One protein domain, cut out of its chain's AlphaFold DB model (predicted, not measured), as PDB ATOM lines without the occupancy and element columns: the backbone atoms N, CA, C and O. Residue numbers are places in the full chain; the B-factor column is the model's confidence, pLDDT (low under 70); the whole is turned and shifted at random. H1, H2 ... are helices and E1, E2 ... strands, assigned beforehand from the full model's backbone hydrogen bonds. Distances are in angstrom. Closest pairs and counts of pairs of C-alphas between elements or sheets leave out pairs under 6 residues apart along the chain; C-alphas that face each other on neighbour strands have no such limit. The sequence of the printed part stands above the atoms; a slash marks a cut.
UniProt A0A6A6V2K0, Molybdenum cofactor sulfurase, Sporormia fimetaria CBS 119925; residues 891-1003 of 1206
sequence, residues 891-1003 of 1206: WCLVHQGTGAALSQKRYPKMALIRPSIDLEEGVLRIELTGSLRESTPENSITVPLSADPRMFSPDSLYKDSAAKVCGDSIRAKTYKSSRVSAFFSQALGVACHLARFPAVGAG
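This is residues 891 to 1003 of the 1206 residues of the protein "Molybdenum cofactor sulfurase" of Sporormia fimetaria CBS 119925 (UniProt A0A6A6V2K0). Two antiparallel sheets with one helix, H3, packed on both: a strongly twisted sheet of four strands, E1, E7, E6 and E5, curled like part of a barrel, and a smaller meander of three strands, E2, E3 and E4. The strands of the two sheets stay apart, the long hairpin E5 and E6 bends in both of its strands, and two short helices, H1 and H2, have their centres farthest out. The printed part has 113 residues, with three named helices and seven named strands in the order E1 H1 E2 E3 E4 H2 E5 E6 H3 E7; the class is mixed, helices and strands. The whole is compact, with a radius of gyration of the C-alphas of 13.9 A, and it spans 40 by 36 by 22 A.

E1, residues 891 to 895, is an edge strand of the larger sheet. Its antiparallel neighbour is E7, residues 992 to 996, with N 892 and O 995 2.9 A apart, within hydrogen-bond range. E7 is also antiparallel to E6, residues 968 to 975, where N 975 and O 994 are 2.8 A apart. E6 forms a hairpin with the other edge strand, E5, residues 958 to 965; N 963 and O 970 are 2.9 A apart. From edge to edge the strands' lines turn by 97 degrees, and the closest C-alphas of E1 and E5, those of Val 894 and Ala 963, are 7.3 A apart. H3, residues 978 to 988, is on this sheet at a height of 8.1 A, over E7 and across the strands at 70 degrees to E7 on the local plane; the two make two layers, helix over sheet. Its closest C-alphas to E7 are those of Ser 981 and His 993, 5.0 A apart. H1, residues 908 to 912, is close but not clearly touching H3, with the C-alphas of Lys 909 and Leu 988 6.5 A apart. E2, residues 913 to 918, E3, residues 923 to 928, and E4, residues 940 to 944, form a meander, each strand the antiparallel neighbour of the one before. N 916 and O 925 are 2.8 A apart across E2 and E3, and N 924 and O 943 are 2.8 A apart across E3 and E4. H3 is on this sheet too, at a height of 9.8 A, over E4 and slantwise to the strands; the closest C-alphas of H3 and E4, those of Val 980 and Ile 941, are 7.4 A apart. H1 only grazes this sheet, with its residues 909 to 912. H2, residues 949 to 952, is on neither sheet and is apart from H3. In H3, 6 of 7 O i to N i+4 pairs are within hydrogen-bond range; H1 has 0 of 1, but 2 of 2 O i to N i+3 pairs, and H2 is too short for an i+4 pair.

E1 begins at C-alpha 891, at (5.838, 27.170, -24.455). E2 is 16.1 A long and E3 16.3 A. E5 is 19.0 A long and bends by 62 degrees at residue 961; E6 is 20.0 A long and bends by 59 degrees at residue 971. H3 begins at C-alpha 978, at (-10.028, 21.530, -19.418), and is 15.4 A long. E7 ends at C-alpha 996, at (5.029, 28.145, -20.264).

The two C-alphas farthest apart, those of Glu 934 and Gly 1003, are 41.1 A apart. The printed part has no cut. The links E1 to H1 and E3 to E4 are long, with 12 and 11 residues. The mean pLDDT of the printed part is 77.7; residues 947 to 972, residue 976 and residues 998 to 1003 are under 70.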
ATOM      1  N   TRP A 891       6.830  28.202 -24.793       89.81
ATOM      2  CA  TRP A 891       5.838  27.170 -24.455       89.81
ATOM      3  C   TRP A 891       6.315  25.741 -24.760       89.81
ATOM      4  O   TRP A 891       7.120  25.495 -25.659       89.81
ATOM      5  N   CYS A 892       5.761  24.753 -24.059       91.06
ATOM      6  CA  CYS A 892       5.860  23.334 -24.410       91.06
ATOM      7  C   CYS A 892       4.608  22.553 -23.994       91.06
ATOM      8  O   CYS A 892       3.841  22.986 -23.138       91.06
ATOM      9  N   LEU A 893       4.417  21.370 -24.583       90.94
ATOM     10  CA  LEU A 893       3.455  20.388 -24.079       90.94
ATOM     11  C   LEU A 893       4.151  19.447 -23.092       90.94
ATOM     12  O   LEU A 893       5.271  18.998 -23.348       90.94
ATOM     13  N   VAL A 894       3.487  19.133 -21.983       89.25
ATOM     14  CA  VAL A 894       4.004  18.308 -20.880       89.25
ATOM     15  C   VAL A 894       3.044  17.151 -20.608       89.25
ATOM     16  O   VAL A 894       1.834  17.354 -20.534       89.25
ATOM     17  N   HIS A 895       3.568  15.932 -20.462       89.75
ATOM     18  CA  HIS A 895       2.764  14.740 -20.183       89.75
ATOM     19  C   HIS A 895       2.204  14.754 -18.749       89.75
ATOM     20  O   HIS A 895       2.969  14.874 -17.786       89.75
ATOM     21  N   GLN A 896       0.884  14.583 -18.606       85.31
ATOM     22  CA  GLN A 896       0.161  14.838 -17.348       85.31
ATOM     23  C   GLN A 896       0.676  13.986 -16.177       85.31
ATOM     24  O   GLN A 896       0.897  14.502 -15.086       85.31
ATOM     25  N   GLY A 897       0.920  12.693 -16.414       81.44
ATOM     26  CA  GLY A 897       1.322  11.746 -15.368       81.44
ATOM     27  C   GLY A 897       2.818  11.712 -15.031       81.44
ATOM     28  O   GLY A 897       3.199  11.002 -14.108       81.44
ATOM     29  N   THR A 898       3.689  12.414 -15.770       82.31
ATOM     30  CA  THR A 898       5.157  12.315 -15.570       82.31
ATOM     31  C   THR A 898       5.902  13.648 -15.516       82.31
ATOM     32  O   THR A 898       7.093  13.653 -15.204       82.31
ATOM     33  N   GLY A 899       5.261  14.773 -15.851       77.31
ATOM     34  CA  GLY A 899       5.913  16.090 -15.872       77.31
ATOM     35  C   GLY A 899       7.007  16.245 -16.940       77.31
ATOM     36  O   GLY A 899       7.713  17.251 -16.955       77.31
ATOM     37  N   ALA A 900       7.176  15.271 -17.839       81.25
ATOM     38  CA  ALA A 900       8.165  15.318 -18.911       81.25
ATOM     39  C   ALA A 900       7.613  16.052 -20.143       81.25
ATOM     40  O   ALA A 900       6.494  15.775 -20.584       81.25
ATOM     41  N   ALA A 901       8.402  16.958 -20.724       85.69
ATOM     42  CA  ALA A 901       8.020  17.644 -21.955       85.69
ATOM     43  C   ALA A 901       7.995  16.698 -23.171       85.69
ATOM     44  O   ALA A 901       8.876  15.849 -23.349       85.69
ATOM     45  N   LEU A 902       6.993  16.871 -24.035       89.75
ATOM     46  CA  LEU A 902       6.850  16.125 -25.281       89.75
ATOM     47  C   LEU A 902       7.904  16.567 -26.316       89.75
ATOM     48  O   LEU A 902       8.384  17.704 -26.321       89.75
ATOM     49  N   SER A 903       8.263  15.658 -27.226       89.12
ATOM     50  CA  SER A 903       9.231  15.930 -28.294       89.12
ATOM     51  C   SER A 903       8.794  15.360 -29.638       89.12
ATOM     52  O   SER A 903       8.305  14.231 -29.708       89.12
ATOM     53  N   GLN A 904       9.054  16.108 -30.717       90.25
ATOM     54  CA  GLN A 904       8.674  15.743 -32.089       90.25
ATOM     55  C   GLN A 904       9.273  14.386 -32.520       90.25
ATOM     56  O   GLN A 904       8.640  13.618 -33.234       90.25
ATOM     57  N   LYS A 905      10.460  14.025 -31.999       86.00
ATOM     58  CA  LYS A 905      11.100  12.712 -32.222       86.00
ATOM     59  C   LYS A 905      10.220  11.534 -31.759       86.00
ATOM     60  O   LYS A 905      10.197  10.491 -32.425       86.00
ATOM     61  N   ARG A 906       9.523  11.692 -30.622       86.81
ATOM     62  CA  ARG A 906       8.607  10.687 -30.050       86.81
ATOM     63  C   ARG A 906       7.178  10.846 -30.575       86.81
ATOM     64  O   ARG A 906       6.524   9.834 -30.795       86.81
ATOM     65  N   TYR A 907       6.732  12.077 -30.819       91.25
ATOM     66  CA  TYR A 907       5.381  12.411 -31.276       91.25
ATOM     67  C   TYR A 907       5.432  13.294 -32.537       91.25
ATOM     68  O   TYR A 907       5.310  14.516 -32.434       91.25
ATOM     69  N   PRO A 908       5.617  12.707 -33.737       91.31
ATOM     70  CA  PRO A 908       5.786  13.468 -34.979       91.31
ATOM     71  C   PRO A 908       4.621  14.407 -35.292       91.31
ATOM     72  O   PRO A 908       4.855  15.525 -35.745       91.31
ATOM     73  N   LYS A 909       3.387  13.995 -34.952       92.81
ATOM     74  CA  LYS A 909       2.149  14.785 -35.097       92.81
ATOM     75  C   LYS A 909       2.244  16.206 -34.523       92.81
ATOM     76  O   LYS A 909       1.555  17.088 -35.017       92.81
ATOM     77  N   MET A 910       3.135  16.471 -33.558       93.69
ATOM     78  CA  MET A 910       3.393  17.833 -33.066       93.69
ATOM     79  C   MET A 910       3.788  18.818 -34.182       93.69
ATOM     80  O   MET A 910       3.512  20.005 -34.053       93.69
ATOM     81  N   ALA A 911       4.385  18.361 -35.289       91.81
ATOM     82  CA  ALA A 911       4.722  19.215 -36.434       91.81
ATOM     83  C   ALA A 911       3.497  19.863 -37.116       91.81
ATOM     84  O   ALA A 911       3.623  20.920 -37.735       91.81
ATOM     85  N   LEU A 912       2.319  19.246 -36.971       93.56
ATOM     86  CA  LEU A 912       1.046  19.709 -37.529       93.56
ATOM     87  C   LEU A 912       0.319  20.722 -36.627       93.56
ATOM     88  O   LEU A 912      -0.674  21.313 -37.050       93.56
ATOM     89  N   ILE A 913       0.817  20.940 -35.404       94.94
ATOM     90  CA  ILE A 913       0.382  22.024 -34.520       94.94
ATOM     91  C   ILE A 913       1.101  23.297 -34.976       94.94
ATOM     92  O   ILE A 913       2.329  23.393 -34.871       94.94
ATOM     93  N   ARG A 914       0.344  24.267 -35.493       94.19
ATOM     94  CA  ARG A 914       0.859  25.508 -36.084       94.19
ATOM     95  C   ARG A 914       0.484  26.710 -35.202       94.19
ATOM     96  O   ARG A 914      -0.652  27.178 -35.259       94.19
ATOM     97  N   PRO A 915       1.403  27.189 -34.340       94.56
ATOM     98  CA  PRO A 915       1.206  28.437 -33.612       94.56
ATOM     99  C   PRO A 915       1.332  29.650 -34.547       94.56
ATOM    100  O   PRO A 915       2.074  29.606 -35.527       94.56
ATOM    101  N   SER A 916       0.665  30.748 -34.204       92.94
ATOM    102  CA  SER A 916       0.874  32.083 -34.771       92.94
ATOM    103  C   SER A 916       0.707  33.152 -33.692       92.94
ATOM    104  O   SER A 916      -0.089  32.994 -32.764       92.94
ATOM    105  N   ILE A 917       1.511  34.211 -33.773       89.94
ATOM    106  CA  ILE A 917       1.520  35.290 -32.781       89.94
ATOM    107  C   ILE A 917       0.659  36.431 -33.307       89.94
ATOM    108  O   ILE A 917       0.901  36.935 -34.399       89.94
ATOM    109  N   ASP A 918      -0.323  36.840 -32.513       85.62
ATOM    110  CA  ASP A 918      -1.178  37.986 -32.777       85.62
ATOM    111  C   ASP A 918      -0.805  39.121 -31.812       85.62
ATOM    112  O   ASP A 918      -1.031  39.029 -30.600       85.62
ATOM    113  N   LEU A 919      -0.170  40.164 -32.354       80.12
ATOM    114  CA  LEU A 919       0.280  41.347 -31.613       80.12
ATOM    115  C   LEU A 919      -0.760  42.481 -31.594       80.12
ATOM    116  O   LEU A 919      -0.472  43.548 -31.057       80.12
ATOM    117  N   GLU A 920      -1.954  42.281 -32.150       74.94
ATOM    118  CA  GLU A 920      -3.050  43.253 -32.058       74.94
ATOM    119  C   GLU A 920      -3.979  42.845 -30.908       74.94
ATOM    120  O   GLU A 920      -4.147  43.590 -29.941       74.94
ATOM    121  N   GLU A 921      -4.443  41.594 -30.927       74.00
ATOM    122  CA  GLU A 921      -5.258  40.982 -29.868       74.00
ATOM    123  C   GLU A 921      -4.429  40.516 -28.653       74.00
ATOM    124  O   GLU A 921      -4.967  40.231 -27.580       74.00
ATOM    125  N   GLY A 922      -3.101  40.425 -28.789       76.62
ATOM    126  CA  GLY A 922      -2.204  40.012 -27.707       76.62
ATOM    127  C   GLY A 922      -2.322  38.528 -27.340       76.62
ATOM    128  O   GLY A 922      -2.189  38.156 -26.165       76.62
ATOM    129  N   VAL A 923      -2.590  37.670 -28.330       85.31
ATOM    130  CA  VAL A 923      -2.810  36.226 -28.154       85.31
ATOM    131  C   VAL A 923      -1.871  35.380 -29.012       85.31
ATOM    132  O   VAL A 923      -1.530  35.704 -30.143       85.31
ATOM    133  N   LEU A 924      -1.482  34.227 -28.480       89.69
ATOM    134  CA  LEU A 924      -0.924  33.136 -29.260       89.69
ATOM    135  C   LEU A 924      -2.095  32.299 -29.787       89.69
ATOM    136  O   LEU A 924      -2.780  31.626 -29.009       89.69
ATOM    137  N   ARG A 925      -2.336  32.348 -31.097       92.88
ATOM    138  CA  ARG A 925      -3.300  31.479 -31.784       92.88
ATOM    139  C   ARG A 925      -2.602  30.161 -32.130       92.88
ATOM    140  O   ARG A 925      -1.416  30.148 -32.450       92.88
ATOM    141  N   ILE A 926      -3.298  29.035 -32.028       94.44
ATOM    142  CA  ILE A 926      -2.725  27.702 -32.253       94.44
ATOM    143  C   ILE A 926      -3.715  26.885 -33.076       94.44
ATOM    144  O   ILE A 926      -4.802  26.572 -32.599       94.44
ATOM    145  N   GLU A 927      -3.334  26.548 -34.305       93.81
ATOM    146  CA  GLU A 927      -4.167  25.826 -35.268       93.81
ATOM    147  C   GLU A 927      -3.692  24.378 -35.458       93.81
ATOM    148  O   GLU A 927      -2.499  24.067 -35.344       93.81
ATOM    149  N   LEU A 928      -4.628  23.487 -35.780       92.56
ATOM    150  CA  LEU A 928      -4.363  22.115 -36.197       92.56
ATOM    151  C   LEU A 928      -4.410  22.000 -37.726       92.56
ATOM    152  O   LEU A 928      -5.308  22.520 -38.387       92.56
ATOM    153  N   THR A 929      -3.438  21.290 -38.300       90.50
ATOM    154  CA  THR A 929      -3.301  21.120 -39.756       90.50
ATOM    155  C   THR A 929      -3.172  19.646 -40.152       90.50
ATOM    156  O   THR A 929      -2.935  18.781 -39.307       90.50
ATOM    157  N   GLY A 930      -3.364  19.337 -41.439       87.31
ATOM    158  CA  GLY A 930      -3.311  17.962 -41.953       87.31
ATOM    159  C   GLY A 930      -4.229  17.003 -41.181       87.31
ATOM    160  O   GLY A 930      -5.331  17.376 -40.783       87.31
ATOM    161  N   SER A 931      -3.735  15.795 -40.896       84.06
ATOM    162  CA  SER A 931      -4.457  14.721 -40.185       84.06
ATOM    163  C   SER A 931      -4.737  14.983 -38.694       84.06
ATOM    164  O   SER A 931      -5.151  14.071 -37.976       84.06
ATOM    165  N   LEU A 932      -4.514  16.208 -38.200       87.19
ATOM    166  CA  LEU A 932      -5.061  16.656 -36.916       87.19
ATOM    167  C   LEU A 932      -6.437  17.322 -37.044       87.19
ATOM    168  O   LEU A 932      -7.172  17.323 -36.060       87.19
ATOM    169  N   ARG A 933      -6.830  17.823 -38.226       84.62
ATOM    170  CA  ARG A 933      -8.106  18.552 -38.388       84.62
ATOM    171  C   ARG A 933      -9.374  17.711 -38.212       84.62
ATOM    172  O   ARG A 933     -10.458  18.252 -38.026       84.62
ATOM    173  N   GLU A 934      -9.217  16.393 -38.271       81.38
ATOM    174  CA  GLU A 934     -10.268  15.386 -38.075       81.38
ATOM    175  C   GLU A 934     -10.252  14.799 -36.648       81.38
ATOM    176  O   GLU A 934     -11.098  13.981 -36.299       81.38
ATOM    177  N   SER A 935      -9.274  15.180 -35.814       79.81
ATOM    178  CA  SER A 935      -9.046  14.576 -34.488       79.81
ATOM    179  C   SER A 935      -9.692  15.326 -33.317       79.81
ATOM    180  O   SER A 935      -9.715  14.808 -32.199       79.81
ATOM    181  N   THR A 936     -10.221  16.524 -33.564       79.81
ATOM    182  CA  THR A 936     -10.900  17.382 -32.583       79.81
ATOM    183  C   THR A 936     -12.071  18.121 -33.241       79.81
ATOM    184  O   THR A 936     -11.983  18.473 -34.417       79.81
ATOM    185  N   PRO A 937     -13.164  18.414 -32.509       76.75
ATOM    186  CA  PRO A 937     -14.247  19.264 -33.020       76.75
ATOM    187  C   PRO A 937     -13.851  20.751 -33.070       76.75
ATOM    188  O   PRO A 937     -14.419  21.526 -33.833       76.75
ATOM    189  N   GLU A 938     -12.869  21.155 -32.259       82.31
ATOM    190  CA  GLU A 938     -12.283  22.494 -32.238       82.31
ATOM    191  C   GLU A 938     -10.903  22.448 -32.913       82.31
ATOM    192  O   GLU A 938     -10.011  21.729 -32.460       82.31
ATOM    193  N   ASN A 939     -10.736  23.195 -34.010       87.50
ATOM    194  CA  ASN A 939      -9.536  23.159 -34.862       87.50
ATOM    195  C   ASN A 939      -8.512  24.266 -34.570       87.50
ATOM    196  O   ASN A 939      -7.384  24.221 -35.067       87.50
ATOM    197  N   SER A 940      -8.878  25.245 -33.744       91.44
ATOM    198  CA  SER A 940      -7.989  26.307 -33.293       91.44
ATOM    199  C   SER A 940      -8.287  26.697 -31.847       91.44
ATOM    200  O   SER A 940      -9.421  26.611 -31.383       91.44
ATOM    201  N   ILE A 941      -7.257  27.129 -31.123       91.06
ATOM    202  CA  ILE A 941      -7.383  27.634 -29.756       91.06
ATOM    203  C   ILE A 941      -6.472  28.845 -29.552       91.06
ATOM    204  O   ILE A 941      -5.437  28.977 -30.206       91.06
ATOM    205  N   THR A 942      -6.846  29.742 -28.643       88.88
ATOM    206  CA  THR A 942      -6.067  30.935 -28.298       88.88
ATOM    207  C   THR A 942      -5.614  30.888 -26.840       88.88
ATOM    208  O   THR A 942      -6.330  30.400 -25.964       88.88
ATOM    209  N   VAL A 943      -4.411  31.395 -26.565       85.25
ATOM    210  CA  VAL A 943      -3.915  31.630 -25.199       85.25
ATOM    211  C   VAL A 943      -3.257  33.014 -25.104       85.25
ATOM    212  O   VAL A 943      -2.551  33.394 -26.035       85.25
ATOM    213  N   PRO A 944      -3.437  33.795 -24.020       78.94
ATOM    214  CA  PRO A 944      -2.879  35.150 -23.955       78.94
ATOM    215  C   PRO A 944      -1.342  35.187 -23.929       78.94
ATOM    216  O   PRO A 944      -0.707  34.344 -23.287       78.94
ATOM    217  N   LEU A 945      -0.750  36.211 -24.558       78.31
ATOM    218  CA  LEU A 945       0.701  36.463 -24.541       78.31
ATOM    219  C   LEU A 945       1.205  36.996 -23.190       78.31
ATOM    220  O   LEU A 945       2.381  36.825 -22.878       78.31
ATOM    221  N   SER A 946       0.333  37.547 -22.337       70.25
ATOM    222  CA  SER A 946       0.670  37.962 -20.961       70.25
ATOM    223  C   SER A 946       1.373  36.847 -20.167       70.25
ATOM    224  O   SER A 946       0.944  35.693 -20.174       70.25
ATOM    225  N   ALA A 947       2.439  37.193 -19.437       63.25
ATOM    226  CA  ALA A 947       3.210  36.247 -18.626       63.25
ATOM    227  C   ALA A 947       2.479  35.743 -17.356       63.25
ATOM    228  O   ALA A 947       2.955  34.810 -16.700       63.25
ATOM    229  N   ASP A 948       1.328  36.324 -16.990       61.03
ATOM    230  CA  ASP A 948       0.438  35.783 -15.954       61.03
ATOM    231  C   ASP A 948      -1.049  36.103 -16.219       61.03
ATOM    232  O   ASP A 948      -1.610  37.025 -15.617       61.03
ATOM    233  N   PRO A 949      -1.723  35.336 -17.096       57.22
ATOM    234  CA  PRO A 949      -3.108  35.618 -17.469       57.22
ATOM    235  C   PRO A 949      -4.142  35.393 -16.356       57.22
ATOM    236  O   PRO A 949      -5.292  35.772 -16.543       57.22
ATOM    237  N   ARG A 950      -3.753  34.881 -15.172       56.97
ATOM    238  CA  ARG A 950      -4.613  34.900 -13.966       56.97
ATOM    239  C   ARG A 950      -5.019  36.320 -13.572       56.97
ATOM    240  O   ARG A 950      -6.061  36.512 -12.963       56.97
ATOM    241  N   MET A 951      -4.205  37.319 -13.922       51.88
ATOM    242  CA  MET A 951      -4.537  38.725 -13.688       51.88
ATOM    243  C   MET A 951      -5.666  39.238 -14.598       51.88
ATOM    244  O   MET A 951      -6.197  40.316 -14.347       51.88
ATOM    245  N   PHE A 952      -6.012  38.500 -15.662       58.38
ATOM    246  CA  PHE A 952      -6.880  38.953 -16.758       58.38
ATOM    247  C   PHE A 952      -7.928  37.906 -17.173       58.38
ATOM    248  O   PHE A 952      -8.490  37.984 -18.265       58.38
ATOM    249  N   SER A 953      -8.168  36.895 -16.339       55.19
ATOM    250  CA  SER A 953      -9.172  35.845 -16.541       55.19
ATOM    251  C   SER A 953      -9.554  35.269 -15.171       55.19
ATOM    252  O   SER A 953      -8.644  34.921 -14.418       55.19
ATOM    253  N   PRO A 954     -10.850  35.164 -14.821       47.34
ATOM    254  CA  PRO A 954     -11.276  34.734 -13.483       47.34
ATOM    255  C   PRO A 954     -11.064  33.233 -13.229       47.34
ATOM    256  O   PRO A 954     -10.997  32.804 -12.078       47.34
ATOM    257  N   ASP A 955     -10.941  32.432 -14.290       52.31
ATOM    258  CA  ASP A 955     -10.668  31.001 -14.191       52.31
ATOM    259  C   ASP A 955      -9.301  30.702 -13.565       52.31
ATOM    260  O   ASP A 955      -8.294  31.368 -13.817       52.31
ATOM    261  N   SER A 956      -9.231  29.588 -12.831       52.44
ATOM    262  CA  SER A 956      -7.995  29.046 -12.243       52.44
ATOM    263  C   SER A 956      -7.084  28.374 -13.289       52.44
ATOM    264  O   SER A 956      -6.615  27.245 -13.133       52.44
ATOM    265  N   LEU A 957      -6.799  29.100 -14.377       58.41
ATOM    266  CA  LEU A 957      -6.112  28.636 -15.585       58.41
ATOM    267  C   LEU A 957      -4.708  28.060 -15.348       58.41
ATOM    268  O   LEU A 957      -4.204  27.388 -16.243       58.41
ATOM    269  N   TYR A 958      -4.070  28.290 -14.193       62.25
ATOM    270  CA  TYR A 958      -2.678  27.906 -13.941       62.25
ATOM    271  C   TYR A 958      -2.438  27.277 -12.571       62.25
ATOM    272  O   TYR A 958      -3.000  27.701 -11.561       62.25
ATOM    273  N   LYS A 959      -1.473  26.352 -12.525       60.66
ATOM    274  CA  LYS A 959      -0.750  25.997 -11.297       60.66
ATOM    275  C   LYS A 959       0.754  25.943 -11.569       60.66
ATOM    276  O   LYS A 959       1.183  25.418 -12.598       60.66
ATOM    277  N   ASP A 960       1.543  26.448 -10.626       58.72
ATOM    278  CA  ASP A 960       2.997  26.296 -10.633       58.72
ATOM    279  C   ASP A 960       3.377  24.819 -10.441       58.72
ATOM    280  O   ASP A 960       2.842  24.120  -9.574       58.72
ATOM    281  N   SER A 961       4.286  24.320 -11.277       60.53
ATOM    282  CA  SER A 961       4.654  22.901 -11.308       60.53
ATOM    283  C   SER A 961       6.102  22.705 -11.753       60.53
ATOM    284  O   SER A 961       6.649  23.526 -12.487       60.53
ATOM    285  N   ALA A 962       6.735  21.615 -11.320       54.78
ATOM    286  CA  ALA A 962       8.026  21.209 -11.864       54.78
ATOM    287  C   ALA A 962       7.811  20.426 -13.168       54.78
ATOM    288  O   ALA A 962       7.100  19.422 -13.178       54.78
ATOM    289  N   ALA A 963       8.451  20.870 -14.246       58.25
ATOM    290  CA  ALA A 963       8.539  20.157 -15.514       58.25
ATOM    291  C   ALA A 963       9.983  19.686 -15.751       58.25
ATOM    292  O   ALA A 963      10.933  20.299 -15.261       58.25
ATOM    293  N   LYS A 964      10.161  18.605 -16.518       60.44
ATOM    294  CA  LYS A 964      11.480  18.114 -16.943       60.44
ATOM    295  C   LYS A 964      11.702  18.350 -18.432       60.44
ATOM    296  O   LYS A 964      10.938  17.854 -19.265       60.44
ATOM    297  N   VAL A 965      12.767  19.081 -18.762       57.09
ATOM    298  CA  VAL A 965      13.128  19.472 -20.135       57.09
ATOM    299  C   VAL A 965      14.619  19.241 -20.339       57.09
ATOM    300  O   VAL A 965      15.435  19.751 -19.586       57.09
ATOM    301  N   CYS A 966      14.985  18.448 -21.350       54.03
ATOM    302  CA  CYS A 966      16.381  18.111 -21.683       54.03
ATOM    303  C   CYS A 966      17.209  17.434 -20.563       54.03
ATOM    304  O   CYS A 966      18.403  17.229 -20.750       54.03
ATOM    305  N   GLY A 967      16.575  17.031 -19.456       54.69
ATOM    306  CA  GLY A 967      17.202  16.471 -18.250       54.69
ATOM    307  C   GLY A 967      17.010  17.377 -17.029       54.69
ATOM    308  O   GLY A 967      16.783  16.887 -15.922       54.69
ATOM    309  N   ASP A 968      16.984  18.688 -17.260       53.84
ATOM    310  CA  ASP A 968      16.836  19.721 -16.238       53.84
ATOM    311  C   ASP A 968      15.431  19.682 -15.616       53.84
ATOM    312  O   ASP A 968      14.430  19.495 -16.317       53.84
ATOM    313  N   SER A 969      15.344  19.880 -14.298       53.31
ATOM    314  CA  SER A 969      14.074  20.009 -13.567       53.31
ATOM    315  C   SER A 969      13.812  21.481 -13.266       53.31
ATOM    316  O   SER A 969      14.581  22.108 -12.542       53.31
ATOM    317  N   ILE A 970      12.752  22.041 -13.847       64.19
ATOM    318  CA  ILE A 970      12.557  23.491 -13.970       64.19
ATOM    319  C   ILE A 970      11.103  23.888 -13.649       64.19
ATOM    320  O   ILE A 970      10.172  23.127 -13.915       64.19
ATOM    321  N   ARG A 971      10.882  25.064 -13.039       63.56
ATOM    322  CA  ARG A 971       9.537  25.532 -12.637       63.56
ATOM    323  C   ARG A 971       8.784  26.134 -13.828       63.56
ATOM    324  O   ARG A 971       9.207  27.157 -14.349       63.56
ATOM    325  N   ALA A 972       7.668  25.520 -14.214       69.38
ATOM    326  CA  ALA A 972       6.811  25.931 -15.324       69.38
ATOM    327  C   ALA A 972       5.415  26.357 -14.837       69.38
ATOM    328  O   ALA A 972       4.844  25.729 -13.934       69.38
ATOM    329  N   LYS A 973       4.828  27.366 -15.494       72.00
ATOM    330  CA  LYS A 973       3.406  27.707 -15.337       72.00
ATOM    331  C   LYS A 973       2.585  26.787 -16.244       72.00
ATOM    332  O   LYS A 973       2.588  26.967 -17.461       72.00
ATOM    333  N   THR A 974       1.905  25.793 -15.673       73.38
ATOM    334  CA  THR A 974       1.126  24.807 -16.447       73.38
ATOM    335  C   THR A 974      -0.332  25.235 -16.561       73.38
ATOM    336  O   THR A 974      -0.973  25.513 -15.546       73.38
ATOM    337  N   TYR A 975      -0.846  25.252 -17.792       76.56
ATOM    338  CA  TYR A 975      -2.233  25.554 -18.128       76.56
ATOM    339  C   TYR A 975      -3.133  24.390 -17.688       76.56
ATOM    340  O   TYR A 975      -2.932  23.250 -18.105       76.56
ATOM    341  N   LYS A 976      -4.137  24.678 -16.858       68.31
ATOM    342  CA  LYS A 976      -5.079  23.702 -16.286       68.31
ATOM    343  C   LYS A 976      -6.498  23.760 -16.852       68.31
ATOM    344  O   LYS A 976      -7.319  22.938 -16.458       68.31
ATOM    345  N   SER A 977      -6.782  24.676 -17.783       77.56
ATOM    346  CA  SER A 977      -8.062  24.698 -18.506       77.56
ATOM    347  C   SER A 977      -8.356  23.329 -19.123       77.56
ATOM    348  O   SER A 977      -7.515  22.767 -19.835       77.56
ATOM    349  N   SER A 978      -9.550  22.799 -18.860       80.31
ATOM    350  CA  SER A 978     -10.028  21.530 -19.418       80.31
ATOM    351  C   SER A 978     -10.051  21.571 -20.947       80.31
ATOM    352  O   SER A 978      -9.525  20.656 -21.571       80.31
ATOM    353  N   ARG A 979     -10.543  22.668 -21.543       85.94
ATOM    354  CA  ARG A 979     -10.561  22.920 -22.997       85.94
ATOM    355  C   ARG A 979      -9.158  22.871 -23.609       85.94
ATOM    356  O   ARG A 979      -8.911  22.058 -24.493       85.94
ATOM    357  N   VAL A 980      -8.209  23.650 -23.074       86.38
ATOM    358  CA  VAL A 980      -6.807  23.660 -23.554       86.38
ATOM    359  C   VAL A 980      -6.158  22.279 -23.418       86.38
ATOM    360  O   VAL A 980      -5.413  21.844 -24.293       86.38
ATOM    361  N   SER A 981      -6.453  21.566 -22.332       88.75
ATOM    362  CA  SER A 981      -5.914  20.226 -22.077       88.75
ATOM    363  C   SER A 981      -6.498  19.170 -23.017       88.75
ATOM    364  O   SER A 981      -5.761  18.311 -23.503       88.75
ATOM    365  N   ALA A 982      -7.805  19.238 -23.280       87.56
ATOM    366  CA  ALA A 982      -8.519  18.340 -24.177       87.56
ATOM    367  C   ALA A 982      -8.040  18.512 -25.621       87.56
ATOM    368  O   ALA A 982      -7.648  17.519 -26.223       87.56
ATOM    369  N   PHE A 983      -7.961  19.753 -26.115       91.12
ATOM    370  CA  PHE A 983      -7.473  20.101 -27.456       91.12
ATOM    371  C   PHE A 983      -6.143  19.400 -27.792       91.12
ATOM    372  O   PHE A 983      -6.068  18.615 -28.738       91.12
ATOM    373  N   PHE A 984      -5.105  19.585 -26.966       92.25
ATOM    374  CA  PHE A 984      -3.810  18.936 -27.206       92.25
ATOM    375  C   PHE A 984      -3.823  17.421 -26.959       92.25
ATOM    376  O   PHE A 984      -3.138  16.684 -27.672       92.25
ATOM    377  N   SER A 985      -4.586  16.941 -25.969       92.06
ATOM    378  CA  SER A 985      -4.607  15.513 -25.620       92.06
ATOM    379  C   SER A 985      -5.343  14.658 -26.649       92.06
ATOM    380  O   SER A 985      -4.891  13.553 -26.945       92.06
ATOM    381  N   GLN A 986      -6.439  15.173 -27.212       90.75
ATOM    382  CA  GLN A 986      -7.188  14.554 -28.305       90.75
ATOM    383  C   GLN A 986      -6.338  14.549 -29.581       90.75
ATOM    384  O   GLN A 986      -6.058  13.477 -30.116       90.75
ATOM    385  N   ALA A 987      -5.806  15.709 -29.989       89.25
ATOM    386  CA  ALA A 987      -5.018  15.831 -31.216       89.25
ATOM    387  C   ALA A 987      -3.773  14.920 -31.249       89.25
ATOM    388  O   ALA A 987      -3.462  14.290 -32.264       89.25
ATOM    389  N   LEU A 988      -3.052  14.801 -30.128       91.06
ATOM    390  CA  LEU A 988      -1.869  13.937 -30.043       91.06
ATOM    391  C   LEU A 988      -2.171  12.493 -29.615       91.06
ATOM    392  O   LEU A 988      -1.258  11.666 -29.654       91.06
ATOM    393  N   GLY A 989      -3.405  12.175 -29.207       89.19
ATOM    394  CA  GLY A 989      -3.776  10.874 -28.633       89.19
ATOM    395  C   GLY A 989      -3.054  10.547 -27.316       89.19
ATOM    396  O   GLY A 989      -2.859   9.377 -26.990       89.19
ATOM    397  N   VAL A 990      -2.580  11.565 -26.589       91.81
ATOM    398  CA  VAL A 990      -1.709  11.431 -25.409       91.81
ATOM    399  C   VAL A 990      -2.046  12.508 -24.387       91.81
ATOM    400  O   VAL A 990      -1.956  13.695 -24.688       91.81
ATOM    401  N   ALA A 991      -2.345  12.094 -23.154       90.12
ATOM    402  CA  ALA A 991      -2.649  12.989 -22.040       90.12
ATOM    403  C   ALA A 991      -1.523  14.015 -21.797       90.12
ATOM    404  O   ALA A 991      -0.450  13.692 -21.268       90.12
ATOM    405  N   CYS A 992      -1.772  15.276 -22.151       91.00
ATOM    406  CA  CYS A 992      -0.832  16.379 -21.961       91.00
ATOM    407  C   CYS A 992      -1.520  17.689 -21.538       91.00
ATOM    408  O   CYS A 992      -2.741  17.826 -21.586       91.00
ATOM    409  N   HIS A 993      -0.715  18.640 -21.072       88.88
ATOM    410  CA  HIS A 993      -1.102  20.026 -20.813       88.88
ATOM    411  C   HIS A 993      -0.111  20.962 -21.514       88.88
ATOM    412  O   HIS A 993       1.058  20.612 -21.689       88.88
ATOM    413  N   LEU A 994      -0.556  22.170 -21.860       89.44
ATOM    414  CA  LEU A 994       0.342  23.263 -22.232       89.44
ATOM    415  C   LEU A 994       1.043  23.799 -20.973       89.44
ATOM    416  O   LEU A 994       0.429  23.916 -19.915       89.44
ATOM    417  N   ALA A 995       2.316  24.157 -21.080       86.00
ATOM    418  CA  ALA A 995       3.072  24.838 -20.036       86.00
ATOM    419  C   ALA A 995       3.931  25.952 -20.644       86.00
ATOM    420  O   ALA A 995       4.331  25.865 -21.806       86.00
ATOM    421  N   ARG A 996       4.212  26.996 -19.857       84.31
ATOM    422  CA  ARG A 996       5.029  28.145 -20.264       84.31
ATOM    423  C   ARG A 996       6.212  28.368 -19.329       84.31
ATOM    424  O   ARG A 996       6.094  28.221 -18.108       84.31
ATOM    425  N   PHE A 997       7.323  28.765 -19.933       75.31
ATOM    426  CA  PHE A 997       8.496  29.339 -19.302       75.31
ATOM    427  C   PHE A 997       8.437  30.865 -19.347       75.31
ATOM    428  O   PHE A 997       8.203  31.414 -20.421       75.31
ATOM    429  N   PRO A 998       8.624  31.561 -18.212       62.75
ATOM    430  CA  PRO A 998       8.775  33.008 -18.226       62.75
ATOM    431  C   PRO A 998      10.117  33.401 -18.862       62.75
ATOM    432  O   PRO A 998      11.129  32.737 -18.634       62.75
ATOM    433  N   ALA A 999      10.105  34.507 -19.608       57.34
ATOM    434  CA  ALA A 999      11.301  35.212 -20.061       57.34
ATOM    435  C   ALA A 999      12.191  35.642 -18.874       57.34
ATOM    436  O   ALA A 999      11.692  35.887 -17.766       57.34
ATOM    437  N   VAL A1000      13.503  35.755 -19.098       50.84
ATOM    438  CA  VAL A1000      14.498  36.080 -18.060       50.84
ATOM    439  C   VAL A1000      14.476  37.585 -17.768       50.84
ATOM    440  O   VAL A1000      15.324  38.353 -18.203       50.84
ATOM    441  N   GLY A1001      13.455  37.998 -17.018       46.94
ATOM    442  CA  GLY A1001      13.186  39.396 -16.670       46.94
ATOM    443  C   GLY A1001      11.805  39.625 -16.046       46.94
ATOM    444  O   GLY A1001      11.602  40.633 -15.374       46.94
ATOM    445  N   ALA A1002      10.865  38.681 -16.191       42.12
ATOM    446  CA  ALA A1002       9.582  38.741 -15.491       42.12
ATOM    447  C   ALA A1002       9.787  38.596 -13.965       42.12
ATOM    448  O   ALA A1002      10.352  37.612 -13.487       42.12
ATOM    449  N   GLY A1003       9.350  39.604 -13.208       39.91
ATOM    450  CA  GLY A1003       9.846  39.900 -11.863       39.91
ATOM    451  C   GLY A1003       9.674  38.822 -10.783       39.91
ATOM    452  O   GLY A1003       8.749  38.010 -10.787       39.91
TER     453      GLY A1003